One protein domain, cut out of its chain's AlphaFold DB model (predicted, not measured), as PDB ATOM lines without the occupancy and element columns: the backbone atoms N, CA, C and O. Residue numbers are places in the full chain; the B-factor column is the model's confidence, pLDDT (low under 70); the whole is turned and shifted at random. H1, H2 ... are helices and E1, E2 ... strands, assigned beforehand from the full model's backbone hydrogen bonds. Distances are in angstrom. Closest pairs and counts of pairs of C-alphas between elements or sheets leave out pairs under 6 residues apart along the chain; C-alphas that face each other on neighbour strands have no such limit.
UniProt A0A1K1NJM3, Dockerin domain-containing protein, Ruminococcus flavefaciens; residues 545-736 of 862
ATOM      1  N   TYR A 545     -48.624 -48.310  51.384       83.81
ATOM      2  CA  TYR A 545     -48.371 -46.991  51.964       83.81
ATOM      3  C   TYR A 545     -49.329 -46.670  53.117       83.81
ATOM      4  O   TYR A 545     -50.419 -47.230  53.236       83.81
ATOM      5  N   SER A 546     -48.900 -45.769  53.998       86.38
ATOM      6  CA  SER A 546     -49.720 -45.197  55.067       86.38
ATOM      7  C   SER A 546     -49.316 -43.749  55.317       86.38
ATOM      8  O   SER A 546     -48.134 -43.417  55.248       86.38
ATOM      9  N   ILE A 547     -50.294 -42.899  55.623       85.44
ATOM     10  CA  ILE A 547     -50.093 -41.471  55.871       85.44
ATOM     11  C   ILE A 547     -50.646 -41.149  57.259       85.44
ATOM     12  O   ILE A 547     -51.772 -41.530  57.589       85.44
ATOM     13  N   ASN A 548     -49.870 -40.451  58.084       87.19
ATOM     14  CA  ASN A 548     -50.358 -39.887  59.341       87.19
ATOM     15  C   ASN A 548     -50.359 -38.359  59.276       87.19
ATOM     16  O   ASN A 548     -49.361 -37.774  58.878       87.19
ATOM     17  N   LYS A 549     -51.461 -37.732  59.705       86.62
ATOM     18  CA  LYS A 549     -51.659 -36.273  59.737       86.62
ATOM     19  C   LYS A 549     -51.681 -35.782  61.185       86.62
ATOM     20  O   LYS A 549     -52.464 -36.290  61.991       86.62
ATOM     21  N   TYR A 550     -50.877 -34.771  61.501       85.38
ATOM     22  CA  TYR A 550     -50.848 -34.115  62.811       85.38
ATOM     23  C   TYR A 550     -50.813 -32.600  62.650       85.38
ATOM     24  O   TYR A 550     -50.132 -32.081  61.784       85.38
ATOM     25  N   SER A 551     -51.516 -31.869  63.506       81.31
ATOM     26  CA  SER A 551     -51.390 -30.410  63.543       81.31
ATOM     27  C   SER A 551     -50.057 -30.008  64.189       81.31
ATOM     28  O   SER A 551     -49.691 -30.588  65.214       81.31
ATOM     29  N   THR A 552     -49.344 -29.009  63.659       74.38
ATOM     30  CA  THR A 552     -48.043 -28.573  64.213       74.38
ATOM     31  C   THR A 552     -48.144 -27.944  65.605       74.38
ATOM     32  O   THR A 552     -47.168 -27.941  66.351       74.38
ATOM     33  N   ILE A 553     -49.335 -27.493  66.016       75.62
ATOM     34  CA  ILE A 553     -49.611 -27.009  67.382       75.62
ATOM     35  C   ILE A 553     -49.939 -28.139  68.377       75.62
ATOM     36  O   ILE A 553     -50.258 -27.877  69.541       75.62
ATOM     37  N   THR A 554     -49.878 -29.404  67.947       80.06
ATOM     38  CA  THR A 554     -50.088 -30.562  68.827       80.06
ATOM     39  C   THR A 554     -49.009 -30.597  69.912       80.06
ATOM     40  O   THR A 554     -47.813 -30.639  69.626       80.06
ATOM     41  N   LYS A 555     -49.426 -30.599  71.186       79.06
ATOM     42  CA  LYS A 555     -48.496 -30.642  72.325       79.06
ATOM     43  C   LYS A 555     -47.619 -31.894  72.274       79.06
ATOM     44  O   LYS A 555     -48.125 -32.988  72.036       79.06
ATOM     45  N   ASN A 556     -46.334 -31.716  72.581       78.19
ATOM     46  CA  ASN A 556     -45.326 -32.777  72.672       78.19
ATOM     47  C   ASN A 556     -45.128 -33.590  71.380       78.19
ATOM     48  O   ASN A 556     -44.625 -34.705  71.457       78.19
ATOM     49  N   LEU A 557     -45.514 -33.083  70.204       81.75
ATOM     50  CA  LEU A 557     -45.269 -33.788  68.939       81.75
ATOM     51  C   LEU A 557     -43.761 -33.939  68.663       81.75
ATOM     52  O   LEU A 557     -43.291 -35.026  68.326       81.75
ATOM     53  N   PHE A 558     -43.007 -32.860  68.869       81.00
ATOM     54  CA  PHE A 558     -41.572 -32.790  68.592       81.00
ATOM     55  C   PHE A 558     -40.718 -32.917  69.857       81.00
ATOM     56  O   PHE A 558     -41.180 -32.595  70.954       81.00
ATOM     57  N   ALA A 559     -39.476 -33.379  69.687       72.62
ATOM     58  CA  ALA A 559     -38.498 -33.497  70.771       72.62
ATOM     59  C   ALA A 559     -37.986 -32.124  71.268       72.62
ATOM     60  O   ALA A 559     -37.886 -31.936  72.476       72.62
ATOM     61  N   ASP A 560     -37.757 -31.162  70.359       68.62
ATOM     62  CA  ASP A 560     -37.340 -29.775  70.643       68.62
ATOM     63  C   ASP A 560     -38.122 -28.754  69.780       68.62
ATOM     64  O   ASP A 560     -38.595 -29.069  68.685       68.62
ATOM     65  N   LEU A 561     -38.283 -27.511  70.265       55.81
ATOM     66  CA  LEU A 561     -39.111 -26.475  69.621       55.81
ATOM     67  C   LEU A 561     -38.468 -25.951  68.306       55.81
ATOM     68  O   LEU A 561     -37.575 -25.107  68.319       55.81
ATOM     69  N   TYR A 562     -38.975 -26.434  67.167       55.06
ATOM     70  CA  TYR A 562     -39.018 -25.769  65.848       55.06
ATOM     71  C   TYR A 562     -37.708 -25.392  65.113       55.06
ATOM     72  O   TYR A 562     -37.722 -24.461  64.310       55.06
ATOM     73  N   THR A 563     -36.584 -26.099  65.303       53.31
ATOM     74  CA  THR A 563     -35.332 -25.767  64.566       53.31
ATOM     75  C   THR A 563     -34.617 -26.909  63.831       53.31
ATOM     76  O   THR A 563     -33.553 -26.658  63.282       53.31
ATOM     77  N   MET A 564     -35.174 -28.125  63.732       57.62
ATOM     78  CA  MET A 564     -34.474 -29.242  63.053       57.62
ATOM     79  C   MET A 564     -35.244 -29.960  61.934       57.62
ATOM     80  O   MET A 564     -34.653 -30.785  61.251       57.62
ATOM     81  N   ILE A 565     -36.532 -29.679  61.703       63.44
ATOM     82  CA  ILE A 565     -37.348 -30.503  60.782       63.44
ATOM     83  C   ILE A 565     -37.130 -30.132  59.310       63.44
ATOM     84  O   ILE A 565     -37.171 -31.016  58.464       63.44
ATOM     85  N   ASN A 566     -36.811 -28.870  59.007       62.88
ATOM     86  CA  ASN A 566     -36.559 -28.423  57.629       62.88
ATOM     87  C   ASN A 566     -35.327 -29.093  56.986       62.88
ATOM     88  O   ASN A 566     -35.177 -29.034  55.772       62.88
ATOM     89  N   ASP A 567     -34.470 -29.737  57.786       69.50
ATOM     90  CA  ASP A 567     -33.299 -30.484  57.312       69.50
ATOM     91  C   ASP A 567     -33.558 -32.001  57.209       69.50
ATOM     92  O   ASP A 567     -32.628 -32.771  56.937       69.50
ATOM     93  N   PHE A 568     -34.789 -32.468  57.474       81.31
ATOM     94  CA  PHE A 568     -35.129 -33.878  57.302       81.31
ATOM     95  C   PHE A 568     -34.997 -34.257  55.825       81.31
ATOM     96  O   PHE A 568     -35.493 -33.562  54.945       81.31
ATOM     97  N   LYS A 569     -34.305 -35.367  55.559       84.56
ATOM     98  CA  LYS A 569     -34.192 -35.938  54.218       84.56
ATOM     99  C   LYS A 569     -34.959 -37.251  54.167       84.56
ATOM    100  O   LYS A 569     -34.832 -38.022  55.127       84.56
ATOM    101  N   PRO A 570     -35.650 -37.545  53.053       89.50
ATOM    102  CA  PRO A 570     -36.289 -38.834  52.871       89.50
ATOM    103  C   PRO A 570     -35.307 -39.968  53.138       89.50
ATOM    104  O   PRO A 570     -34.134 -39.909  52.753       89.50
ATOM    105  N   THR A 571     -35.765 -41.001  53.841       88.75
ATOM    106  CA  THR A 571     -34.857 -42.036  54.332       88.75
ATOM    107  C   THR A 571     -35.402 -43.438  54.116       88.75
ATOM    108  O   THR A 571     -36.605 -43.677  54.214       88.75
ATOM    109  N   ALA A 572     -34.489 -44.367  53.829       92.06
ATOM    110  CA  ALA A 572     -34.753 -45.791  53.686       92.06
ATOM    111  C   ALA A 572     -34.223 -46.535  54.919       92.06
ATOM    112  O   ALA A 572     -33.019 -46.757  55.050       92.06
ATOM    113  N   VAL A 573     -35.126 -46.932  55.812       92.44
ATOM    114  CA  VAL A 573     -34.798 -47.573  57.089       92.44
ATOM    115  C   VAL A 573     -34.828 -49.090  56.970       92.44
ATOM    116  O   VAL A 573     -35.775 -49.674  56.435       92.44
ATOM    117  N   LYS A 574     -33.792 -49.742  57.503       92.50
ATOM    118  CA  LYS A 574     -33.507 -51.172  57.310       92.50
ATOM    119  C   LYS A 574     -33.555 -51.972  58.610       92.50
ATOM    120  O   LYS A 574     -33.483 -53.201  58.556       92.50
ATOM    121  N   SER A 575     -33.628 -51.305  59.763       92.62
ATOM    122  CA  SER A 575     -33.668 -51.935  61.089       92.62
ATOM    123  C   SER A 575     -34.406 -51.083  62.122       92.62
ATOM    124  O   SER A 575     -34.553 -49.870  61.959       92.62
ATOM    125  N   GLN A 576     -34.815 -51.699  63.237       92.38
ATOM    126  CA  GLN A 576     -35.507 -50.978  64.308       92.38
ATOM    127  C   GLN A 576     -34.571 -50.009  65.046       92.38
ATOM    128  O   GLN A 576     -35.002 -48.952  65.505       92.38
ATOM    129  N   SER A 577     -33.284 -50.351  65.165       91.06
ATOM    130  CA  SER A 577     -32.286 -49.471  65.794       91.06
ATOM    131  C   SER A 577     -32.049 -48.199  64.980       91.06
ATOM    132  O   SER A 577     -32.052 -47.111  65.548       91.06
ATOM    133  N   GLU A 578     -31.932 -48.335  63.657       93.50
ATOM    134  CA  GLU A 578     -31.816 -47.201  62.733       93.50
ATOM    135  C   GLU A 578     -33.061 -46.307  62.790       93.50
ATOM    136  O   GLU A 578     -32.936 -45.087  62.890       93.50
ATOM    137  N   LEU A 579     -34.260 -46.907  62.829       92.50
ATOM    138  CA  LEU A 579     -35.508 -46.154  62.963       92.50
ATOM    139  C   LEU A 579     -35.499 -45.279  64.218       92.50
ATOM    140  O   LEU A 579     -35.735 -44.080  64.123       92.50
ATOM    141  N   LYS A 580     -35.173 -45.862  65.380       89.75
ATOM    142  CA  LYS A 580     -35.128 -45.144  66.663       89.75
ATOM    143  C   LYS A 580     -34.082 -44.033  66.675       89.75
ATOM    144  O   LYS A 580     -34.342 -42.949  67.200       89.75
ATOM    145  N   GLU A 581     -32.907 -44.280  66.101       90.25
ATOM    146  CA  GLU A 581     -31.852 -43.271  66.005       90.25
ATOM    147  C   GLU A 581     -32.306 -42.056  65.187       90.25
ATOM    148  O   GLU A 581     -32.073 -40.917  65.592       90.25
ATOM    149  N   ILE A 582     -32.992 -42.285  64.066       88.81
ATOM    150  CA  ILE A 582     -33.516 -41.210  63.221       88.81
ATOM    151  C   ILE A 582     -34.674 -40.502  63.928       88.81
ATOM    152  O   ILE A 582     -34.641 -39.285  64.092       88.81
ATOM    153  N   THR A 583     -35.685 -41.241  64.392       88.88
ATOM    154  CA  THR A 583     -36.924 -40.644  64.910       88.88
ATOM    155  C   THR A 583     -36.732 -39.909  66.231       88.88
ATOM    156  O   THR A 583     -37.449 -38.941  66.475       88.88
ATOM    157  N   SER A 584     -35.755 -40.303  67.056       87.94
ATOM    158  CA  SER A 584     -35.438 -39.627  68.326       87.94
ATOM    159  C   SER A 584     -34.946 -38.188  68.173       87.94
ATOM    160  O   SER A 584     -35.053 -37.409  69.117       87.94
ATOM    161  N   LYS A 585     -34.466 -37.812  66.982       85.69
ATOM    162  CA  LYS A 585     -34.046 -36.440  66.665       85.69
ATOM    163  C   LYS A 585     -35.227 -35.501  66.412       85.69
ATOM    164  O   LYS A 585     -35.087 -34.296  66.586       85.69
ATOM    165  N   TYR A 586     -36.373 -36.042  65.997       84.94
ATOM    166  CA  TYR A 586     -37.502 -35.249  65.501       84.94
ATOM    167  C   TYR A 586     -38.746 -35.381  66.385       84.94
ATOM    168  O   TYR A 586     -39.384 -34.378  66.698       84.94
ATOM    169  N   PHE A 587     -39.077 -36.589  66.840       86.75
ATOM    170  CA  PHE A 587     -40.319 -36.890  67.553       86.75
ATOM    171  C   PHE A 587     -40.076 -37.174  69.036       86.75
ATOM    172  O   PHE A 587     -39.084 -37.804  69.407       86.75
ATOM    173  N   SER A 588     -41.018 -36.782  69.895       87.12
ATOM    174  CA  SER A 588     -41.001 -37.207  71.302       87.12
ATOM    175  C   SER A 588     -41.198 -38.724  71.430       87.12
ATOM    176  O   SER A 588     -41.760 -39.357  70.536       87.12
ATOM    177  N   GLU A 589     -40.779 -39.321  72.550       87.19
ATOM    178  CA  GLU A 589     -40.929 -40.770  72.783       87.19
ATOM    179  C   GLU A 589     -42.379 -41.256  72.600       87.19
ATOM    180  O   GLU A 589     -42.608 -42.319  72.026       87.19
ATOM    181  N   GLU A 590     -43.365 -40.450  73.014       87.69
ATOM    182  CA  GLU A 590     -44.793 -40.753  72.842       87.69
ATOM    183  C   GLU A 590     -45.174 -40.902  71.360       87.69
ATOM    184  O   GLU A 590     -45.863 -41.851  70.977       87.69
ATOM    185  N   TYR A 591     -44.721 -39.977  70.507       87.56
ATOM    186  CA  TYR A 591     -45.070 -39.971  69.085       87.56
ATOM    187  C   TYR A 591     -44.208 -40.915  68.249       87.56
ATOM    188  O   TYR A 591     -44.694 -41.422  67.239       87.56
ATOM    189  N   GLN A 592     -42.990 -41.234  68.693       88.69
ATOM    190  CA  GLN A 592     -42.201 -42.320  68.110       88.69
ATOM    191  C   GLN A 592     -42.970 -43.641  68.188       88.69
ATOM    192  O   GLN A 592     -43.181 -44.292  67.166       88.69
ATOM    193  N   GLU A 593     -43.472 -43.998  69.372       87.62
ATOM    194  CA  GLU A 593     -44.244 -45.230  69.549       87.62
ATOM    195  C   GLU A 593     -45.569 -45.185  68.768       87.62
ATOM    196  O   GLU A 593     -45.944 -46.148  68.102       87.62
ATOM    197  N   LYS A 594     -46.262 -44.040  68.766       88.06
ATOM    198  CA  LYS A 594     -47.552 -43.886  68.075       88.06
ATOM    199  C   LYS A 594     -47.453 -43.984  66.549       88.06
ATOM    200  O   LYS A 594     -48.360 -44.526  65.919       88.06
ATOM    201  N   ILE A 595     -46.401 -43.422  65.950       88.25
ATOM    202  CA  ILE A 595     -46.231 -43.355  64.488       88.25
ATOM    203  C   ILE A 595     -45.489 -44.589  63.963       88.25
ATOM    204  O   ILE A 595     -45.806 -45.075  62.870       88.25
ATOM    205  N   PHE A 596     -44.519 -45.090  64.737       91.50
ATOM    206  CA  PHE A 596     -43.539 -46.078  64.292       91.50
ATOM    207  C   PHE A 596     -43.485 -47.370  65.128       91.50
ATOM    208  O   PHE A 596     -42.781 -48.299  64.738       91.50
ATOM    209  N   GLY A 597     -44.245 -47.496  66.222       85.25
ATOM    210  CA  GLY A 597     -44.200 -48.668  67.115       85.25
ATOM    211  C   GLY A 597     -44.573 -50.003  66.453       85.25
ATOM    212  O   GLY A 597     -44.200 -51.065  66.939       85.25
ATOM    213  N   ALA A 598     -45.251 -49.966  65.299       86.00
ATOM    214  CA  ALA A 598     -45.579 -51.154  64.509       86.00
ATOM    215  C   ALA A 598     -44.395 -51.729  63.697       86.00
ATOM    216  O   ALA A 598     -44.522 -52.822  63.146       86.00
ATOM    217  N   TYR A 599     -43.268 -51.014  63.592       91.44
ATOM    218  CA  TYR A 599     -42.103 -51.418  62.795       91.44
ATOM    219  C   TYR A 599     -40.995 -51.970  63.702       91.44
ATOM    220  O   TYR A 599     -40.032 -51.284  64.051       91.44
ATOM    221  N   ASP A 600     -41.155 -53.224  64.119       89.38
ATOM    222  CA  ASP A 600     -40.190 -53.949  64.946       89.38
ATOM    223  C   ASP A 600     -39.139 -54.716  64.112       89.38
ATOM    224  O   ASP A 600     -39.143 -54.708  62.878       89.38
ATOM    225  N   GLU A 601     -38.213 -55.410  64.777       90.31
ATOM    226  CA  GLU A 601     -37.217 -56.254  64.092       90.31
ATOM    227  C   GLU A 601     -37.849 -57.368  63.227       90.31
ATOM    228  O   GLU A 601     -37.257 -57.796  62.232       90.31
ATOM    229  N   ALA A 602     -39.064 -57.833  63.545       88.31
ATOM    230  CA  ALA A 602     -39.759 -58.818  62.719       88.31
ATOM    231  C   ALA A 602     -40.245 -58.203  61.395       88.31
ATOM    232  O   ALA A 602     -40.135 -58.855  60.352       88.31
ATOM    233  N   PHE A 603     -40.708 -56.949  61.409       90.50
ATOM    234  CA  PHE A 603     -41.036 -56.186  60.201       90.50
ATOM    235  C   PHE A 603     -39.812 -56.009  59.286       90.50
ATOM    236  O   PHE A 603     -39.880 -56.344  58.096       90.50
ATOM    237  N   PHE A 604     -38.679 -55.558  59.836       92.88
ATOM    238  CA  PHE A 604     -37.452 -55.263  59.074       92.88
ATOM    239  C   PHE A 604     -36.702 -56.502  58.556       92.88
ATOM    240  O   PHE A 604     -35.787 -56.407  57.723       92.88
ATOM    241  N   LYS A 605     -37.115 -57.700  58.988       88.12
ATOM    242  CA  LYS A 605     -36.619 -58.960  58.429       88.12
ATOM    243  C   LYS A 605     -36.913 -59.071  56.931       88.12
ATOM    244  O   LYS A 605     -36.039 -59.501  56.182       88.12
ATOM    245  N   ASN A 606     -38.112 -58.658  56.513       88.25
ATOM    246  CA  ASN A 606     -38.608 -58.842  55.146       88.25
ATOM    247  C   ASN A 606     -38.903 -57.529  54.412       88.25
ATOM    248  O   ASN A 606     -39.184 -57.566  53.218       88.25
ATOM    249  N   ASN A 607     -38.853 -56.389  55.099       91.12
ATOM    250  CA  ASN A 607     -39.250 -55.104  54.537       91.12
ATOM    251  C   ASN A 607     -38.209 -54.019  54.812       91.12
ATOM    252  O   ASN A 607     -37.426 -54.105  55.760       91.12
ATOM    253  N   VAL A 608     -38.263 -52.984  53.987       92.31
ATOM    254  CA  VAL A 608     -37.603 -51.694  54.155       92.31
ATOM    255  C   VAL A 608     -38.704 -50.643  54.282       92.31
ATOM    256  O   VAL A 608     -39.716 -50.709  53.578       92.31
ATOM    257  N   LEU A 609     -38.541 -49.709  55.218       93.69
ATOM    258  CA  LEU A 609     -39.475 -48.602  55.413       93.69
ATOM    259  C   LEU A 609     -38.877 -47.345  54.795       93.69
ATOM    260  O   LEU A 609     -37.868 -46.850  55.289       93.69
ATOM    261  N   LEU A 610     -39.510 -46.821  53.752       93.81
ATOM    262  CA  LEU A 610     -39.225 -45.477  53.264       93.81
ATOM    263  C   LEU A 610     -40.161 -44.509  53.979       93.81
ATOM    264  O   LEU A 610     -41.357 -44.798  54.088       93.81
ATOM    265  N   PHE A 611     -39.658 -43.381  54.472       92.88
ATOM    266  CA  PHE A 611     -40.549 -42.336  54.962       92.88
ATOM    267  C   PHE A 611     -40.014 -40.926  54.759       92.88
ATOM    268  O   PHE A 611     -38.798 -40.713  54.715       92.88
ATOM    269  N   ASP A 612     -40.959 -39.993  54.669       91.56
ATOM    270  CA  ASP A 612     -40.705 -38.563  54.554       91.56
ATOM    271  C   ASP A 612     -41.678 -37.724  55.399       91.56
ATOM    272  O   ASP A 612     -42.723 -38.219  55.849       91.56
ATOM    273  N   LEU A 613     -41.287 -36.474  55.657       87.69
ATOM    274  CA  LEU A 613     -42.011 -35.490  56.458       87.69
ATOM    275  C   LEU A 613     -42.404 -34.289  55.588       87.69
ATOM    276  O   LEU A 613     -41.543 -33.509  55.195       87.69
ATOM    277  N   CYS A 614     -43.704 -34.095  55.356       82.12
ATOM    278  CA  CYS A 614     -44.219 -32.996  54.531       82.12
ATOM    279  C   CYS A 614     -45.069 -32.037  55.378       82.12
ATOM    280  O   CYS A 614     -45.854 -32.483  56.221       82.12
ATOM    281  N   PHE A 615     -44.932 -30.726  55.169       79.94
ATOM    282  CA  PHE A 615     -45.782 -29.719  55.810       79.94
ATOM    283  C   PHE A 615     -46.788 -29.163  54.819       79.94
ATOM    284  O   PHE A 615     -46.408 -28.824  53.709       79.94
ATOM    285  N   ASP A 616     -48.036 -29.014  55.250       76.69
ATOM    286  CA  ASP A 616     -49.104 -28.418  54.451       76.69
ATOM    287  C   ASP A 616     -49.837 -27.328  55.243       76.69
ATOM    288  O   ASP A 616     -50.281 -27.545  56.378       76.69
ATOM    289  N   SER A 617     -50.001 -26.167  54.613       74.94
ATOM    290  CA  SER A 617     -50.676 -24.989  55.165       74.94
ATOM    291  C   SER A 617     -52.091 -24.776  54.598       74.94
ATOM    292  O   SER A 617     -52.730 -23.775  54.923       74.94
ATOM    293  N   THR A 618     -52.623 -25.696  53.780       69.31
ATOM    294  CA  THR A 618     -53.931 -25.565  53.095       69.31
ATOM    295  C   THR A 618     -55.111 -26.208  53.837       69.31
ATOM    296  O   THR A 618     -56.269 -26.032  53.455       69.31
ATOM    297  N   GLY A 619     -54.855 -26.923  54.938       65.62
ATOM    298  CA  GLY A 619     -55.883 -27.571  55.768       65.62
ATOM    299  C   GLY A 619     -55.854 -29.105  55.737       65.62
ATOM    300  O   GLY A 619     -56.545 -29.753  56.530       65.62
ATOM    301  N   GLY A 620     -55.012 -29.708  54.893       59.81
ATOM    302  CA  GLY A 620     -54.563 -31.095  55.014       59.81
ATOM    303  C   GLY A 620     -55.528 -32.196  54.595       59.81
ATOM    304  O   GLY A 620     -55.380 -33.321  55.064       59.81
ATOM    305  N   ASP A 621     -56.554 -31.932  53.796       61.62
ATOM    306  CA  ASP A 621     -57.492 -32.994  53.382       61.62
ATOM    307  C   ASP A 621     -57.132 -33.631  52.027       61.62
ATOM    308  O   ASP A 621     -57.881 -34.471  51.534       61.62
ATOM    309  N   MET A 622     -56.004 -33.243  51.416       68.12
ATOM    310  CA  MET A 622     -55.726 -33.519  49.995       68.12
ATOM    311  C   MET A 622     -54.334 -34.095  49.714       68.12
ATOM    312  O   MET A 622     -53.932 -34.160  48.557       68.12
ATOM    313  N   PHE A 623     -53.623 -34.546  50.754       76.38
ATOM    314  CA  PHE A 623     -52.363 -35.269  50.591       76.38
ATOM    315  C   PHE A 623     -52.627 -36.738  50.229       76.38
ATOM    316  O   PHE A 623     -53.270 -37.462  51.000       76.38
ATOM    317  N   SER A 624     -52.107 -37.204  49.093       80.06
ATOM    318  CA  SER A 624     -52.189 -38.607  48.655       80.06
ATOM    319  C   SER A 624     -50.850 -39.117  48.143       80.06
ATOM    320  O   SER A 624     -50.048 -38.345  47.641       80.06
ATOM    321  N   VAL A 625     -50.609 -40.425  48.256       82.81
ATOM    322  CA  VAL A 625     -49.528 -41.095  47.518       82.81
ATOM    323  C   VAL A 625     -50.122 -41.604  46.210       82.81
ATOM    324  O   VAL A 625     -51.129 -42.314  46.238       82.81
ATOM    325  N   ASP A 626     -49.506 -41.227  45.095       78.19
ATOM    326  CA  ASP A 626     -50.002 -41.463  43.741       78.19
ATOM    327  C   ASP A 626     -49.312 -42.667  43.086       78.19
ATOM    328  O   ASP A 626     -49.978 -43.472  42.431       78.19
ATOM    329  N   ASP A 627     -47.988 -42.801  43.251       78.81
ATOM    330  CA  ASP A 627     -47.201 -43.865  42.615       78.81
ATOM    331  C   ASP A 627     -45.891 -44.189  43.361       78.81
ATOM    332  O   ASP A 627     -45.430 -43.442  44.226       78.81
ATOM    333  N   THR A 628     -45.268 -45.322  43.032       81.31
ATOM    334  CA  THR A 628     -43.915 -45.684  43.479       81.31
ATOM    335  C   THR A 628     -43.135 -46.326  42.336       81.31
ATOM    336  O   THR A 628     -43.481 -47.407  41.864       81.31
ATOM    337  N   VAL A 629     -42.052 -45.672  41.919       78.94
ATOM    338  CA  VAL A 629     -41.222 -46.069  40.778       78.94
ATOM    339  C   VAL A 629     -39.868 -46.569  41.268       78.94
ATOM    340  O   VAL A 629     -39.201 -45.914  42.067       78.94
ATOM    341  N   PHE A 630     -39.453 -47.729  40.764       77.94
ATOM    342  CA  PHE A 630     -38.163 -48.341  41.069       77.94
ATOM    343  C   PHE A 630     -37.159 -48.040  39.956       77.94
ATOM    344  O   PHE A 630     -37.466 -48.207  38.775       77.94
ATOM    345  N   SER A 631     -35.954 -47.626  40.336       74.81
ATOM    346  CA  SER A 631     -34.797 -47.487  39.450       74.81
ATOM    347  C   SER A 631     -33.564 -48.143  40.078       74.81
ATOM    348  O   SER A 631     -33.622 -48.618  41.215       74.81
ATOM    349  N   ASP A 632     -32.454 -48.186  39.337       73.62
ATOM    350  CA  ASP A 632     -31.200 -48.771  39.826       73.62
ATOM    351  C   ASP A 632     -30.640 -48.008  41.041       73.62
ATOM    352  O   ASP A 632     -30.108 -48.630  41.964       73.62
ATOM    353  N   ASP A 633     -30.812 -46.682  41.063       80.44
ATOM    354  CA  ASP A 633     -30.240 -45.789  42.077       80.44
ATOM    355  C   ASP A 633     -31.261 -45.342  43.140       80.44
ATOM    356  O   ASP A 633     -30.907 -45.211  44.315       80.44
ATOM    357  N   ASP A 634     -32.529 -45.154  42.758       84.56
ATOM    358  CA  ASP A 634     -33.568 -44.534  43.592       84.56
ATOM    359  C   ASP A 634     -34.891 -45.325  43.595       84.56
ATOM    360  O   ASP A 634     -35.289 -45.936  42.597       84.56
ATOM    361  N   ILE A 635     -35.613 -45.258  44.716       87.56
ATOM    362  CA  ILE A 635     -37.041 -45.577  44.813       87.56
ATOM    363  C   ILE A 635     -37.789 -44.258  44.991       87.56
ATOM    364  O   ILE A 635     -37.720 -43.636  46.056       87.56
ATOM    365  N   THR A 636     -38.507 -43.849  43.945       87.62
ATOM    366  CA  THR A 636     -39.219 -42.569  43.895       87.62
ATOM    367  C   THR A 636     -40.685 -42.757  44.252       87.62
ATOM    368  O   THR A 636     -41.414 -43.475  43.570       87.62
ATOM    369  N   VAL A 637     -41.130 -42.093  45.312       88.31
ATOM    370  CA  VAL A 637     -42.519 -42.040  45.763       88.31
ATOM    371  C   VAL A 637     -43.134 -40.737  45.269       88.31
ATOM    372  O   VAL A 637     -42.728 -39.654  45.688       88.31
ATOM    373  N   TYR A 638     -44.128 -40.848  44.395       86.50
ATOM    374  CA  TYR A 638     -44.881 -39.703  43.902       86.50
ATOM    375  C   TYR A 638     -46.088 -39.456  44.809       86.50
ATOM    376  O   TYR A 638     -46.848 -40.384  45.099       86.50
ATOM    377  N   TYR A 639     -46.257 -38.226  45.283       87.25
ATOM    378  CA  TYR A 639     -47.365 -37.803  46.140       87.25
ATOM    379  C   TYR A 639     -48.045 -36.557  45.571       87.25
ATOM    380  O   TYR A 639     -47.429 -35.812  44.835       87.25
ATOM    381  N   THR A 640     -49.298 -36.284  45.919       83.62
ATOM    382  CA  THR A 640     -49.941 -34.999  45.614       83.62
ATOM    383  C   THR A 640     -49.982 -34.130  46.861       83.62
ATOM    384  O   THR A 640     -50.502 -34.572  47.885       83.62
ATOM    385  N   GLN A 641     -49.512 -32.886  46.750       83.31
ATOM    386  CA  GLN A 641     -49.684 -31.843  47.760       83.31
ATOM    387  C   GLN A 641     -50.108 -30.520  47.093       83.31
ATOM    388  O   GLN A 641     -49.410 -30.049  46.201       83.31
ATOM    389  N   PRO A 642     -51.248 -29.916  47.474       75.19
ATOM    390  CA  PRO A 642     -51.664 -28.626  46.922       75.19
ATOM    391  C   PRO A 642     -50.798 -27.460  47.400       75.19
ATOM    392  O   PRO A 642     -50.505 -27.354  48.588       75.19
ATOM    393  N   ALA A 643     -50.529 -26.519  46.499       78.75
ATOM    394  CA  ALA A 643     -49.934 -25.232  46.839       78.75
ATOM    395  C   ALA A 643     -50.904 -24.325  47.633       78.75
ATOM    396  O   ALA A 643     -52.129 -24.392  47.449       78.75
ATOM    397  N   PRO A 644     -50.384 -23.392  48.456       71.88
ATOM    398  CA  PRO A 644     -51.181 -22.445  49.248       71.88
ATOM    399  C   PRO A 644     -51.942 -21.379  48.438       71.88
ATOM    400  O   PRO A 644     -52.659 -20.561  49.023       71.88
ATOM    401  N   ASP A 645     -51.842 -21.404  47.106       68.25
ATOM    402  CA  ASP A 645     -52.414 -20.434  46.160       68.25
ATOM    403  C   ASP A 645     -53.927 -20.183  46.328       68.25
ATOM    404  O   ASP A 645     -54.427 -19.121  45.951       68.25
ATOM    405  N   PHE A 646     -54.672 -21.133  46.906       59.75
ATOM    406  CA  PHE A 646     -56.140 -21.094  46.995       59.75
ATOM    407  C   PHE A 646     -56.693 -20.959  48.421       59.75
ATOM    408  O   PHE A 646     -57.910 -21.002  48.622       59.75
ATOM    409  N   GLY A 647     -55.824 -20.748  49.412       60.53
ATOM    410  CA  GLY A 647     -56.220 -20.501  50.796       60.53
ATOM    411  C   GLY A 647     -55.187 -20.997  51.800       60.53
ATOM    412  O   GLY A 647     -54.809 -22.163  51.796       60.53
ATOM    413  N   ILE A 648     -54.777 -20.112  52.707       63.94
ATOM    414  CA  ILE A 648     -53.911 -20.447  53.839       63.94
ATOM    415  C   ILE A 648     -54.807 -20.683  55.053       63.94
ATOM    416  O   ILE A 648     -55.641 -19.838  55.392       63.94
ATOM    417  N   CYS A 649     -54.648 -21.819  55.724       65.50
ATOM    418  CA  CYS A 649     -55.272 -22.047  57.020       65.50
ATOM    419  C   CYS A 649     -54.347 -21.563  58.149       65.50
ATOM    420  O   CYS A 649     -53.132 -21.489  58.005       65.50
ATOM    421  N   ASN A 650     -54.910 -21.227  59.310       70.06
ATOM    422  CA  ASN A 650     -54.141 -20.651  60.424       70.06
ATOM    423  C   ASN A 650     -53.221 -21.666  61.143       70.06
ATOM    424  O   ASN A 650     -52.778 -21.403  62.262       70.06
ATOM    425  N   THR A 651     -53.027 -22.874  60.607       72.44
ATOM    426  CA  THR A 651     -52.324 -23.966  61.289       72.44
ATOM    427  C   THR A 651     -51.703 -24.926  60.285       72.44
ATOM    428  O   THR A 651     -52.432 -25.597  59.567       72.44
ATOM    429  N   ASP A 652     -50.381 -25.066  60.310       77.06
ATOM    430  CA  ASP A 652     -49.700 -26.067  59.489       77.06
ATOM    431  C   ASP A 652     -50.011 -27.491  59.981       77.06
ATOM    432  O   ASP A 652     -50.196 -27.754  61.180       77.06
ATOM    433  N   PHE A 653     -50.041 -28.438  59.052       82.12
ATOM    434  CA  PHE A 653     -50.148 -29.864  59.326       82.12
ATOM    435  C   PHE A 653     -48.866 -30.576  58.908       82.12
ATOM    436  O   PHE A 653     -48.353 -30.353  57.821       82.12
ATOM    437  N   LEU A 654     -48.370 -31.458  59.773       85.25
ATOM    438  CA  LEU A 654     -47.314 -32.414  59.472       85.25
ATOM    439  C   LEU A 654     -47.932 -33.708  58.940       85.25
ATOM    440  O   LEU A 654     -48.737 -34.354  59.626       85.25
ATOM    441  N   PHE A 655     -47.476 -34.118  57.767       86.75
ATOM    442  CA  PHE A 655     -47.719 -35.417  57.168       86.75
ATOM    443  C   PHE A 655     -46.490 -36.304  57.326       86.75
ATOM    444  O   PHE A 655     -45.383 -35.921  56.964       86.75
ATOM    445  N   VAL A 656     -46.693 -37.503  57.870       89.69
ATOM    446  CA  VAL A 656     -45.677 -38.560  57.892       89.69
ATOM    447  C   VAL A 656     -46.074 -39.608  56.867       89.69
ATOM    448  O   VAL A 656     -47.031 -40.364  57.086       89.69
ATOM    449  N   VAL A 657     -45.357 -39.631  55.748       90.19
ATOM    450  CA  VAL A 657     -45.627 -40.512  54.610       90.19
ATOM    451  C   VAL A 657     -44.741 -41.733  54.731       90.19
ATOM    452  O   VAL A 657     -43.530 -41.601  54.820       90.19
ATOM    453  N   LYS A 658     -45.332 -42.925  54.764       92.12
ATOM    454  CA  LYS A 658     -44.609 -44.182  54.984       92.12
ATOM    455  C   LYS A 658     -44.913 -45.163  53.870       92.12
ATOM    456  O   LYS A 658     -46.082 -45.479  53.650       92.12
ATOM    457  N   VAL A 659     -43.873 -45.692  53.240       91.19
ATOM    458  CA  VAL A 659     -43.946 -46.654  52.137       91.19
ATOM    459  C   VAL A 659     -43.174 -47.915  52.512       91.19
ATOM    460  O   VAL A 659     -42.020 -47.865  52.933       91.19
ATOM    461  N   ILE A 660     -43.837 -49.063  52.405       91.00
ATOM    462  CA  ILE A 660     -43.288 -50.377  52.736       91.00
ATOM    463  C   ILE A 660     -42.831 -51.038  51.442       91.00
ATOM    464  O   ILE A 660     -43.658 -51.376  50.592       91.00
ATOM    465  N   VAL A 661     -41.525 -51.265  51.342       88.88
ATOM    466  CA  VAL A 661     -40.888 -51.920  50.200       88.88
ATOM    467  C   VAL A 661     -40.412 -53.314  50.618       88.88
ATOM    468  O   VAL A 661     -39.736 -53.440  51.645       88.88
ATOM    469  N   PRO A 662     -40.731 -54.382  49.865       85.88
ATOM    470  CA  PRO A 662     -40.168 -55.702  50.123       85.88
ATOM    471  C   PRO A 662     -38.644 -55.677  50.002       85.88
ATOM    472  O   PRO A 662     -38.086 -55.132  49.055       85.88
ATOM    473  N   LYS A 663     -37.947 -56.324  50.937       85.81
ATOM    474  CA  LYS A 663     -36.476 -56.350  50.963       85.81
ATOM    475  C   LYS A 663     -35.861 -57.056  49.746       85.81
ATOM    476  O   LYS A 663     -34.680 -56.866  49.491       85.81
ATOM    477  N   SER A 664     -36.644 -57.851  49.007       79.75
ATOM    478  CA  SER A 664     -36.242 -58.441  47.722       79.75
ATOM    479  C   SER A 664     -36.025 -57.400  46.624       79.75
ATOM    480  O   SER A 664     -35.175 -57.614  45.771       79.75
ATOM    481  N   GLU A 665     -36.746 -56.278  46.676       78.44
ATOM    482  CA  GLU A 665     -36.707 -55.207  45.669       78.44
ATOM    483  C   GLU A 665     -35.761 -54.062  46.061       78.44
ATOM    484  O   GLU A 665     -35.554 -53.116  45.303       78.44
ATOM    485  N   TYR A 666     -35.183 -54.133  47.264       83.88
ATOM    486  CA  TYR A 666     -34.265 -53.131  47.788       83.88
ATOM    487  C   TYR A 666     -32.812 -53.609  47.674       83.88
ATOM    488  O   TYR A 666     -32.356 -54.448  48.455       83.88
ATOM    489  N   SER A 667     -32.064 -53.035  46.736       83.06
ATOM    490  CA  SER A 667     -30.635 -53.278  46.497       83.06
ATOM    491  C   SER A 667     -29.727 -52.175  47.057       83.06
ATOM    492  O   SER A 667     -28.519 -52.202  46.825       83.06
ATOM    493  N   GLY A 668     -30.274 -51.240  47.842       83.31
ATOM    494  CA  GLY A 668     -29.518 -50.130  48.432       83.31
ATOM    495  C   GLY A 668     -29.849 -48.756  47.856       83.31
ATOM    496  O   GLY A 668     -29.097 -47.822  48.118       83.31
ATOM    497  N   GLN A 669     -30.955 -48.639  47.120       88.56
ATOM    498  CA  GLN A 669     -31.412 -47.396  46.505       88.56
ATOM    499  C   GLN A 669     -31.701 -46.291  47.534       88.56
ATOM    500  O   GLN A 669     -31.979 -46.573  48.712       88.56
ATOM    501  N   ASN A 670     -31.691 -45.032  47.091       87.56
ATOM    502  CA  ASN A 670     -32.141 -43.907  47.910       87.56
ATOM    503  C   ASN A 670     -33.670 -43.812  47.922       87.56
ATOM    504  O   ASN A 670     -34.341 -44.194  46.968       87.56
ATOM    505  N   ALA A 671     -34.227 -43.275  49.007       91.56
ATOM    506  CA  ALA A 671     -35.628 -42.875  49.036       91.56
ATOM    507  C   ALA A 671     -35.744 -41.462  48.458       91.56
ATOM    508  O   ALA A 671     -35.062 -40.557  48.937       91.56
ATOM    509  N   VAL A 672     -36.606 -41.268  47.465       90.44
ATOM    510  CA  VAL A 672     -36.883 -39.953  46.873       90.44
ATOM    511  C   VAL A 672     -38.388 -39.728  46.908       90.44
ATOM    512  O   VAL A 672     -39.145 -40.623  46.556       90.44
ATOM    513  N   PHE A 673     -38.837 -38.560  47.357       89.81
ATOM    514  CA  PHE A 673     -40.255 -38.199  47.398       89.81
ATOM    515  C   PHE A 673     -40.455 -36.972  46.518       89.81
ATOM    516  O   PHE A 673     -39.669 -36.030  46.607       89.81
ATOM    517  N   LYS A 674     -41.457 -37.010  45.638       88.44
ATOM    518  CA  LYS A 674     -41.717 -35.937  44.672       88.44
ATOM    519  C   LYS A 674     -43.198 -35.624  44.559       88.44
ATOM    520  O   LYS A 674     -44.020 -36.541  44.507       88.44
ATOM    521  N   CYS A 675     -43.521 -34.338  44.481       86.88
ATOM    522  CA  CYS A 675     -44.888 -33.887  44.292       86.88
ATOM    523  C   CYS A 675     -45.311 -34.065  42.822       86.88
ATOM    524  O   CYS A 675     -44.627 -33.626  41.906       86.88
ATOM    525  N   THR A 676     -46.429 -34.738  42.569       86.44
ATOM    526  CA  THR A 676     -47.017 -34.908  41.243       86.44
ATOM    527  C   THR A 676     -47.676 -33.609  40.804       86.44
ATOM    528  O   THR A 676     -48.613 -33.126  41.440       86.44
ATOM    529  N   GLY A 677     -47.250 -33.119  39.650       85.25
ATOM    530  CA  GLY A 677     -47.637 -31.850  39.058       85.25
ATOM    531  C   GLY A 677     -46.651 -30.721  39.349       85.25
ATOM    532  O   GLY A 677     -46.825 -29.655  38.774       85.25
ATOM    533  N   ASP A 678     -45.632 -30.937  40.181       89.88
ATOM    534  CA  ASP A 678     -44.595 -29.943  40.476       89.88
ATOM    535  C   ASP A 678     -43.636 -29.804  39.282       89.88
ATOM    536  O   ASP A 678     -42.784 -30.655  39.015       89.88
ATOM    537  N   ALA A 679     -43.835 -28.744  38.504       87.94
ATOM    538  CA  ALA A 679     -43.060 -28.461  37.304       87.94
ATOM    539  C   ALA A 679     -41.863 -27.554  37.602       87.94
ATOM    540  O   ALA A 679     -40.894 -27.556  36.833       87.94
ATOM    541  N   ASN A 680     -41.936 -26.751  38.667       88.31
ATOM    542  CA  ASN A 680     -40.932 -25.742  38.999       88.31
ATOM    543  C   ASN A 680     -39.927 -26.199  40.084       88.31
ATOM    544  O   ASN A 680     -38.920 -25.512  40.281       88.31
ATOM    545  N   GLY A 681     -40.165 -27.349  40.722       84.44
ATOM    546  CA  GLY A 681     -39.340 -27.955  41.764       84.44
ATOM    547  C   GLY A 681     -39.518 -27.333  43.151       84.44
ATOM    548  O   GLY A 681     -38.581 -27.389  43.954       84.44
ATOM    549  N   ASP A 682     -40.645 -26.671  43.430       83.69
ATOM    550  CA  ASP A 682     -40.900 -26.017  44.720       83.69
ATOM    551  C   ASP A 682     -41.499 -26.951  45.788       83.69
ATOM    552  O   ASP A 682     -41.531 -26.588  46.968       83.69
ATOM    553  N   GLY A 683     -41.844 -28.184  45.409       81.12
ATOM    554  CA  GLY A 683     -42.351 -29.235  46.287       81.12
ATOM    555  C   GLY A 683     -43.870 -29.240  46.461       81.12
ATOM    556  O   GLY A 683     -44.388 -30.162  47.104       81.12
ATOM    557  N   ASP A 684     -44.578 -28.273  45.874       83.38
ATOM    558  CA  ASP A 684     -46.031 -28.131  45.906       83.38
ATOM    559  C   ASP A 684     -46.621 -28.184  44.479       83.38
ATOM    560  O   ASP A 684     -45.921 -28.058  43.484       83.38
ATOM    561  N   PHE A 685     -47.931 -28.426  44.357       86.06
ATOM    562  CA  PHE A 685     -48.638 -28.383  43.071       86.06
ATOM    563  C   PHE A 685     -49.620 -27.207  43.023       86.06
ATOM    564  O   PHE A 685     -50.656 -27.218  43.702       86.06
ATOM    565  N   GLY A 686     -49.318 -26.200  42.200       86.94
ATOM    566  CA  GLY A 686     -50.030 -24.923  42.150       86.94
ATOM    567  C   GLY A 686     -50.152 -24.274  40.769       86.94
ATOM    568  O   GLY A 686     -49.976 -24.881  39.710       86.94
ATOM    569  N   ILE A 687     -50.505 -22.984  40.769       87.12
ATOM    570  CA  ILE A 687     -50.626 -22.185  39.536       87.12
ATOM    571  C   ILE A 687     -49.245 -21.979  38.901       87.12
ATOM    572  O   ILE A 687     -49.125 -21.940  37.672       87.12
ATOM    573  N   ALA A 688     -48.206 -21.841  39.728       87.50
ATOM    574  CA  ALA A 688     -46.834 -21.653  39.269       87.50
ATOM    575  C   ALA A 688     -46.369 -22.810  38.367       87.50
ATOM    576  O   ALA A 688     -45.709 -22.556  37.356       87.50
ATOM    577  N   ASP A 689     -46.790 -24.041  38.652       90.94
ATOM    578  CA  ASP A 689     -46.456 -25.225  37.857       90.94
ATOM    579  C   ASP A 689     -47.153 -25.254  36.510       90.94
ATOM    580  O   ASP A 689     -46.516 -25.479  35.482       90.94
ATOM    581  N   LEU A 690     -48.449 -24.929  36.484       89.19
ATOM    582  CA  LEU A 690     -49.199 -24.782  35.236       89.19
ATOM    583  C   LEU A 690     -48.562 -23.742  34.318       89.19
ATOM    584  O   LEU A 690     -48.452 -23.955  33.111       89.19
ATOM    585  N   VAL A 691     -48.143 -22.606  34.882       88.88
ATOM    586  CA  VAL A 691     -47.454 -21.553  34.130       88.88
ATOM    587  C   VAL A 691     -46.077 -22.032  33.669       88.88
ATOM    588  O   VAL A 691     -45.675 -21.706  32.553       88.88
ATOM    589  N   THR A 692     -45.362 -22.803  34.489       89.44
ATOM    590  CA  THR A 692     -44.039 -23.350  34.156       89.44
ATOM    591  C   THR A 692     -44.128 -24.371  33.027       89.44
ATOM    592  O   THR A 692     -43.428 -24.206  32.028       89.44
ATOM    593  N   LEU A 693     -45.057 -25.331  33.092       89.81
ATOM    594  CA  LEU A 693     -45.316 -26.260  31.992       89.81
ATOM    595  C   LEU A 693     -45.790 -25.516  30.738       89.81
ATOM    596  O   LEU A 693     -45.280 -25.756  29.648       89.81
ATOM    597  N   GLN A 694     -46.726 -24.568  30.866       91.50
ATOM    598  CA  GLN A 694     -47.194 -23.796  29.715       91.50
ATOM    599  C   GLN A 694     -46.038 -23.041  29.044       91.50
ATOM    600  O   GLN A 694     -45.927 -23.061  27.819       91.50
ATOM    601  N   LYS A 695     -45.160 -22.396  29.823       87.94
ATOM    602  CA  LYS A 695     -43.959 -21.730  29.302       87.94
ATOM    603  C   LYS A 695     -43.013 -22.723  28.643       87.94
ATOM    604  O   LYS A 695     -42.521 -22.424  27.559       87.94
ATOM    605  N   TRP A 696     -42.794 -23.887  29.248       89.00
ATOM    606  CA  TRP A 696     -41.964 -24.945  28.682       89.00
ATOM    607  C   TRP A 696     -42.485 -25.418  27.317       89.00
ATOM    608  O   TRP A 696     -41.721 -25.419  26.354       89.00
ATOM    609  N   LEU A 697     -43.794 -25.670  27.197       87.81
ATOM    610  CA  LEU A 697     -44.450 -26.055  25.939       87.81
ATOM    611  C   LEU A 697     -44.352 -24.971  24.848       87.81
ATOM    612  O   LEU A 697     -44.271 -25.295  23.667       87.81
ATOM    613  N   HIS A 698     -44.356 -23.685  25.219       82.19
ATOM    614  CA  HIS A 698     -44.293 -22.571  24.257       82.19
ATOM    615  C   HIS A 698     -42.868 -22.155  23.866       82.19
ATOM    616  O   HIS A 698     -42.670 -21.621  22.776       82.19
ATOM    617  N   SER A 699     -41.882 -22.325  24.751       61.97
ATOM    618  CA  SER A 699     -40.629 -21.547  24.704       61.97
ATOM    619  C   SER A 699     -39.383 -22.406  24.492       61.97
ATOM    620  O   SER A 699     -38.331 -22.067  25.031       61.97
ATOM    621  N   GLY A 700     -39.505 -23.520  23.759       56.34
ATOM    622  CA  GLY A 700     -38.466 -24.540  23.557       56.34
ATOM    623  C   GLY A 700     -37.029 -24.051  23.798       56.34
ATOM    624  O   GLY A 700     -36.478 -23.350  22.954       56.34
ATOM    625  N   THR A 701     -36.463 -24.462  24.949       54.53
ATOM    626  CA  THR A 701     -35.073 -24.348  25.477       54.53
ATOM    627  C   THR A 701     -34.793 -23.458  26.705       54.53
ATOM    628  O   THR A 701     -33.871 -23.808  27.442       54.53
ATOM    629  N   ASP A 702     -35.568 -22.413  27.028       67.38
ATOM    630  CA  ASP A 702     -35.210 -21.508  28.155       67.38
ATOM    631  C   ASP A 702     -35.846 -21.867  29.509       67.38
ATOM    632  O   ASP A 702     -35.315 -21.541  30.572       67.38
ATOM    633  N   THR A 703     -36.991 -22.547  29.489       76.00
ATOM    634  CA  THR A 703     -37.666 -23.019  30.708       76.00
ATOM    635  C   THR A 703     -37.239 -24.462  30.970       76.00
ATOM    636  O   THR A 703     -37.177 -25.255  30.035       76.00
ATOM    637  N   LYS A 704     -36.920 -24.813  32.219       78.44
ATOM    638  CA  LYS A 704     -36.591 -26.187  32.629       78.44
ATOM    639  C   LYS A 704     -37.710 -26.731  33.507       78.44
ATOM    640  O   LYS A 704     -38.227 -25.984  34.330       78.44
ATOM    641  N   LEU A 705     -38.046 -28.003  33.316       84.62
ATOM    642  CA  LEU A 705     -38.875 -28.770  34.245       84.62
ATOM    643  C   LEU A 705     -37.946 -29.457  35.247       84.62
ATOM    644  O   LEU A 705     -36.916 -29.988  34.822       84.62
ATOM    645  N   ASP A 706     -38.283 -29.422  36.536       80.94
ATOM    646  CA  ASP A 706     -37.470 -30.068  37.579       80.94
ATOM    647  C   ASP A 706     -37.538 -31.599  37.479       80.94
ATOM    648  O   ASP A 706     -36.521 -32.269  37.276       80.94
ATOM    649  N   ASP A 707     -38.753 -32.152  37.497       80.75
ATOM    650  CA  ASP A 707     -39.012 -33.550  37.170       80.75
ATOM    651  C   ASP A 707     -40.099 -33.658  36.110       80.75
ATOM    652  O   ASP A 707     -41.286 -33.509  36.385       80.75
ATOM    653  N   TRP A 708     -39.702 -33.983  34.885       83.19
ATOM    654  CA  TRP A 708     -40.657 -34.174  33.802       83.19
ATOM    655  C   TRP A 708     -41.688 -35.270  34.135       83.19
ATOM    656  O   TRP A 708     -42.852 -35.102  33.802       83.19
ATOM    657  N   ARG A 709     -41.333 -36.327  34.887       80.19
ATOM    658  CA  ARG A 709     -42.291 -37.378  35.294       80.19
ATOM    659  C   ARG A 709     -43.316 -36.914  36.313       80.19
ATOM    660  O   ARG A 709     -44.391 -37.495  36.398       80.19
ATOM    661  N   ALA A 710     -42.993 -35.896  37.108       81.69
ATOM    662  CA  ALA A 710     -43.992 -35.287  37.974       81.69
ATOM    663  C   ALA A 710     -45.081 -34.600  37.140       81.69
ATOM    664  O   ALA A 710     -46.223 -34.514  37.580       81.69
ATOM    665  N   VAL A 711     -44.731 -34.146  35.937       85.81
ATOM    666  CA  VAL A 711     -45.589 -33.362  35.052       85.81
ATOM    667  C   VAL A 711     -46.317 -34.231  34.010       85.81
ATOM    668  O   VAL A 711     -47.347 -33.795  33.508       85.81
ATOM    669  N   ASP A 712     -45.858 -35.465  33.761       81.62
ATOM    670  CA  ASP A 712     -46.550 -36.490  32.958       81.62
ATOM    671  C   ASP A 712     -47.724 -37.107  33.743       81.62
ATOM    672  O   ASP A 712     -47.610 -38.123  34.436       81.62
ATOM    673  N   LEU A 713     -48.880 -36.453  33.681       77.69
ATOM    674  CA  LEU A 713     -50.102 -36.909  34.340       77.69
ATOM    675  C   LEU A 713     -50.900 -37.894  33.492       77.69
ATOM    676  O   LEU A 713     -51.703 -38.652  34.050       77.69
ATOM    677  N   CYS A 714     -50.705 -37.884  32.175       74.56
ATOM    678  CA  CYS A 714     -51.266 -38.872  31.263       74.56
ATOM    679  C   CYS A 714     -50.591 -40.244  31.424       74.56
ATOM    680  O   CYS A 714     -51.211 -41.264  31.107       74.56
ATOM    681  N   LYS A 715     -49.388 -40.277  32.019       67.19
ATOM    682  CA  LYS A 715     -48.524 -41.457  32.154       67.19
ATOM    683  C   LYS A 715     -48.230 -42.081  30.792       67.19
ATOM    684  O   LYS A 715     -48.217 -43.309  30.653       67.19
ATOM    685  N   ASP A 716     -48.084 -41.230  29.783       59.78
ATOM    686  CA  ASP A 716     -47.753 -41.601  28.410       59.78
ATOM    687  C   ASP A 716     -46.322 -41.198  28.035       59.78
ATOM    688  O   ASP A 716     -45.965 -41.303  26.868       59.78
ATOM    689  N   ASP A 717     -45.518 -40.789  29.026       57.56
ATOM    690  CA  ASP A 717     -44.184 -40.184  28.978       57.56
ATOM    691  C   ASP A 717     -43.954 -39.104  27.899       57.56
ATOM    692  O   ASP A 717     -42.805 -38.801  27.559       57.56
ATOM    693  N   VAL A 718     -45.022 -38.458  27.414       72.19
ATOM    694  CA  VAL A 718     -44.966 -37.341  26.465       72.19
ATOM    695  C   VAL A 718     -45.532 -36.090  27.117       72.19
ATOM    696  O   VAL A 718     -46.733 -35.894  27.151       72.19
ATOM    697  N   ILE A 719     -44.653 -35.173  27.530       78.81
ATOM    698  CA  ILE A 719     -45.090 -33.884  28.076       78.81
ATOM    699  C   ILE A 719     -45.681 -33.006  26.977       78.81
ATOM    700  O   ILE A 719     -44.948 -32.349  26.229       78.81
ATOM    701  N   ASP A 720     -47.007 -32.965  26.901       84.19
ATOM    702  CA  ASP A 720     -47.719 -32.174  25.904       84.19
ATOM    703  C   ASP A 720     -48.937 -31.411  26.462       84.19
ATOM    704  O   ASP A 720     -49.057 -31.095  27.653       84.19
ATOM    705  N   ILE A 721     -49.828 -30.991  25.560       87.06
ATOM    706  CA  ILE A 721     -51.019 -30.236  25.932       87.06
ATOM    707  C   ILE A 721     -52.009 -31.069  26.767       87.06
ATOM    708  O   ILE A 721     -52.770 -30.485  27.542       87.06
ATOM    709  N   PHE A 722     -52.013 -32.400  26.648       82.62
ATOM    710  CA  PHE A 722     -52.882 -33.288  27.411       82.62
ATOM    711  C   PHE A 722     -52.474 -33.327  28.882       82.62
ATOM    712  O   PHE A 722     -53.363 -33.220  29.731       82.62
ATOM    713  N   ASP A 723     -51.175 -33.324  29.198       87.38
ATOM    714  CA  ASP A 723     -50.696 -33.162  30.576       87.38
ATOM    715  C   ASP A 723     -51.063 -31.808  31.151       87.38
ATOM    716  O   ASP A 723     -51.573 -31.725  32.267       87.38
ATOM    717  N   LEU A 724     -50.913 -30.730  30.373       89.38
ATOM    718  CA  LEU A 724     -51.337 -29.403  30.821       89.38
ATOM    719  C   LEU A 724     -52.846 -29.371  31.113       89.38
ATOM    720  O   LEU A 724     -53.292 -28.738  32.076       89.38
ATOM    721  N   VAL A 725     -53.658 -30.066  30.312       87.94
ATOM    722  CA  VAL A 725     -55.098 -30.221  30.557       87.94
ATOM    723  C   VAL A 725     -55.363 -31.087  31.794       87.94
ATOM    724  O   VAL A 725     -56.243 -30.745  32.590       87.94
ATOM    725  N   ALA A 726     -54.613 -32.172  31.996       83.44
ATOM    726  CA  ALA A 726     -54.713 -33.032  33.171       83.44
ATOM    727  C   ALA A 726     -54.324 -32.280  34.456       83.44
ATOM    728  O   ALA A 726     -55.080 -32.327  35.428       83.44
ATOM    729  N   MET A 727     -53.246 -31.487  34.434       88.19
ATOM    730  CA  MET A 727     -52.851 -30.575  35.511       88.19
ATOM    731  C   MET A 727     -53.964 -29.573  35.813       88.19
ATOM    732  O   MET A 727     -54.337 -29.405  36.969       88.19
ATOM    733  N   ARG A 728     -54.568 -28.936  34.800       86.94
ATOM    734  CA  ARG A 728     -55.678 -27.988  35.024       86.94
ATOM    735  C   ARG A 728     -56.860 -28.661  35.717       86.94
ATOM    736  O   ARG A 728     -57.408 -28.107  36.667       86.94
ATOM    737  N   LYS A 729     -57.238 -29.862  35.272       82.81
ATOM    738  CA  LYS A 729     -58.317 -30.644  35.895       82.81
ATOM    739  C   LYS A 729     -57.973 -31.034  37.332       82.81
ATOM    740  O   LYS A 729     -58.819 -30.866  38.208       82.81
ATOM    741  N   LYS A 730     -56.745 -31.509  37.576       82.25
ATOM    742  CA  LYS A 730     -56.250 -31.856  38.915       82.25
ATOM    743  C   LYS A 730     -56.266 -30.626  39.820       82.25
ATOM    744  O   LYS A 730     -56.831 -30.701  40.900       82.25
ATOM    745  N   LEU A 731     -55.786 -29.471  39.354       82.56
ATOM    746  CA  LEU A 731     -55.788 -28.227  40.125       82.56
ATOM    747  C   LEU A 731     -57.206 -27.774  40.489       82.56
ATOM    748  O   LEU A 731     -57.447 -27.412  41.633       82.56
ATOM    749  N   ILE A 732     -58.164 -27.840  39.561       75.00
ATOM    750  CA  ILE A 732     -59.568 -27.476  39.830       75.00
ATOM    751  C   ILE A 732     -60.203 -28.428  40.853       75.00
ATOM    752  O   ILE A 732     -60.886 -27.975  41.773       75.00
ATOM    753  N   ALA A 733     -59.975 -29.738  40.707       71.88
ATOM    754  CA  ALA A 733     -60.463 -30.741  41.650       71.88
ATOM    755  C   ALA A 733     -59.862 -30.537  43.047       71.88
ATOM    756  O   ALA A 733     -60.575 -30.642  44.049       71.88
ATOM    757  N   THR A 734     -58.576 -30.188  43.106       67.00
ATOM    758  CA  THR A 734     -57.859 -29.944  44.353       67.00
ATOM    759  C   THR A 734     -58.244 -28.601  44.994       67.00
ATOM    760  O   THR A 734     -58.453 -28.525  46.197       67.00
ATOM    761  N   ALA A 735     -58.466 -27.546  44.210       62.22
ATOM    762  CA  ALA A 735     -58.774 -26.204  44.709       62.22
ATOM    763  C   ALA A 735     -60.272 -25.933  44.980       62.22
ATOM    764  O   ALA A 735     -60.614 -24.868  45.490       62.22
ATOM    765  N   LYS A 736     -61.186 -26.859  44.637       61.38
ATOM    766  CA  LYS A 736     -62.655 -26.721  44.811       61.38
ATOM    767  C   LYS A 736     -63.223 -25.375  44.313       61.38
ATOM    768  O   LYS A 736     -64.104 -24.793  44.950       61.38
TER     769      LYS A 736
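AT A GLANCE: This is residues 545 to 736 of the 862 residues of the protein "Dockerin domain-containing protein" of Ruminococcus flavefaciens (UniProt A0A1K1NJM3). Two sheets stand face to face as a sandwich in the middle, the four-stranded sheet E1 E6 E3 E2 and the three-stranded sheet E4 E5 E7, with helices beyond both. The small helices H1, H2 and H3 lie along the four-stranded sheet's side away from the other sheet; beyond the three-stranded sheet come short H5 and the side-by-side pair H4 and H6. The printed part has 192 residues with six named helices and seven named strands, in the order E1 E2 H1 H2 H3 E3 E4 E5 E6 E7 H4 H5 H6. The class is mixed, helices and strands; the first sheet is antiparallel and the second mixed. The whole is compact, with a radius of gyration of the C-alphas of 17.8 A and spans of 51 by 42 by 26 A.

IN THESE COORDINATES: E1, residues 545 to 551, begins at C-alpha 545 (-48.371, -46.991, 51.964) and is 20.4 A long. E2 is residues 571 to 573, H1 576 to 583, H2 589 to 596 and H3 601 to 606. E3, residues 607 to 616, is 28.4 A long; E4 is residues 624 to 630 and E5 634 to 640. E6, residues 653 to 662, is 29.2 A long and begins at C-alpha 653 (-50.148, -29.864, 59.326). E7 is residues 670 to 675, H4 687 to 698 and H5 708 to 711. H6, residues 721 to 735, is 20.7 A long and ends at C-alpha 735 (-58.774, -26.204, 44.709).

HOW THE PARTS SIT: The twisted sheet E1 E6 E3 E2 is antiparallel throughout: N 548 and O 656 are 3.0 A apart, N 612 and O 657 3.0 A, and N 573 and O 609 2.8 A, within hydrogen-bond range. E4 and E5 form a hairpin, with N 636 and O 629 at 2.9 A; E5 and E7 are parallel, with N 637 and O 672 at 2.8 A. The two sheets make a sandwich, their facing parts 9.9 A centre to centre and their strands at 39 degrees. H3 is on the four-stranded sheet, H1 only grazes it, and H2, only just on it with 5 pairs of C-alphas within 10 A, also grazes it. H5 only grazes the sheet E4 E5 E7. H4 and H6 touch, closest at the C-alphas of Leu 690 and Leu 724, 6.7 A, at a shallow tilt of 7 degrees, opposite ways. Every O i to N i+4 pair is within hydrogen-bond range in H1, H2, H4 and H6, but 1 of 2 in H3; H5 is too short for such a pair.

THE WHOLE: The two farthest C-alphas, of Ala 602 and Ser 699, are 53.2 A apart. The printed part has no cut. The links E1 to E2, E5 to E6 and E7 to H4 are long. Mean pLDDT of the printed part is 81.7; 28 residues are under 70, among them 560 to 567.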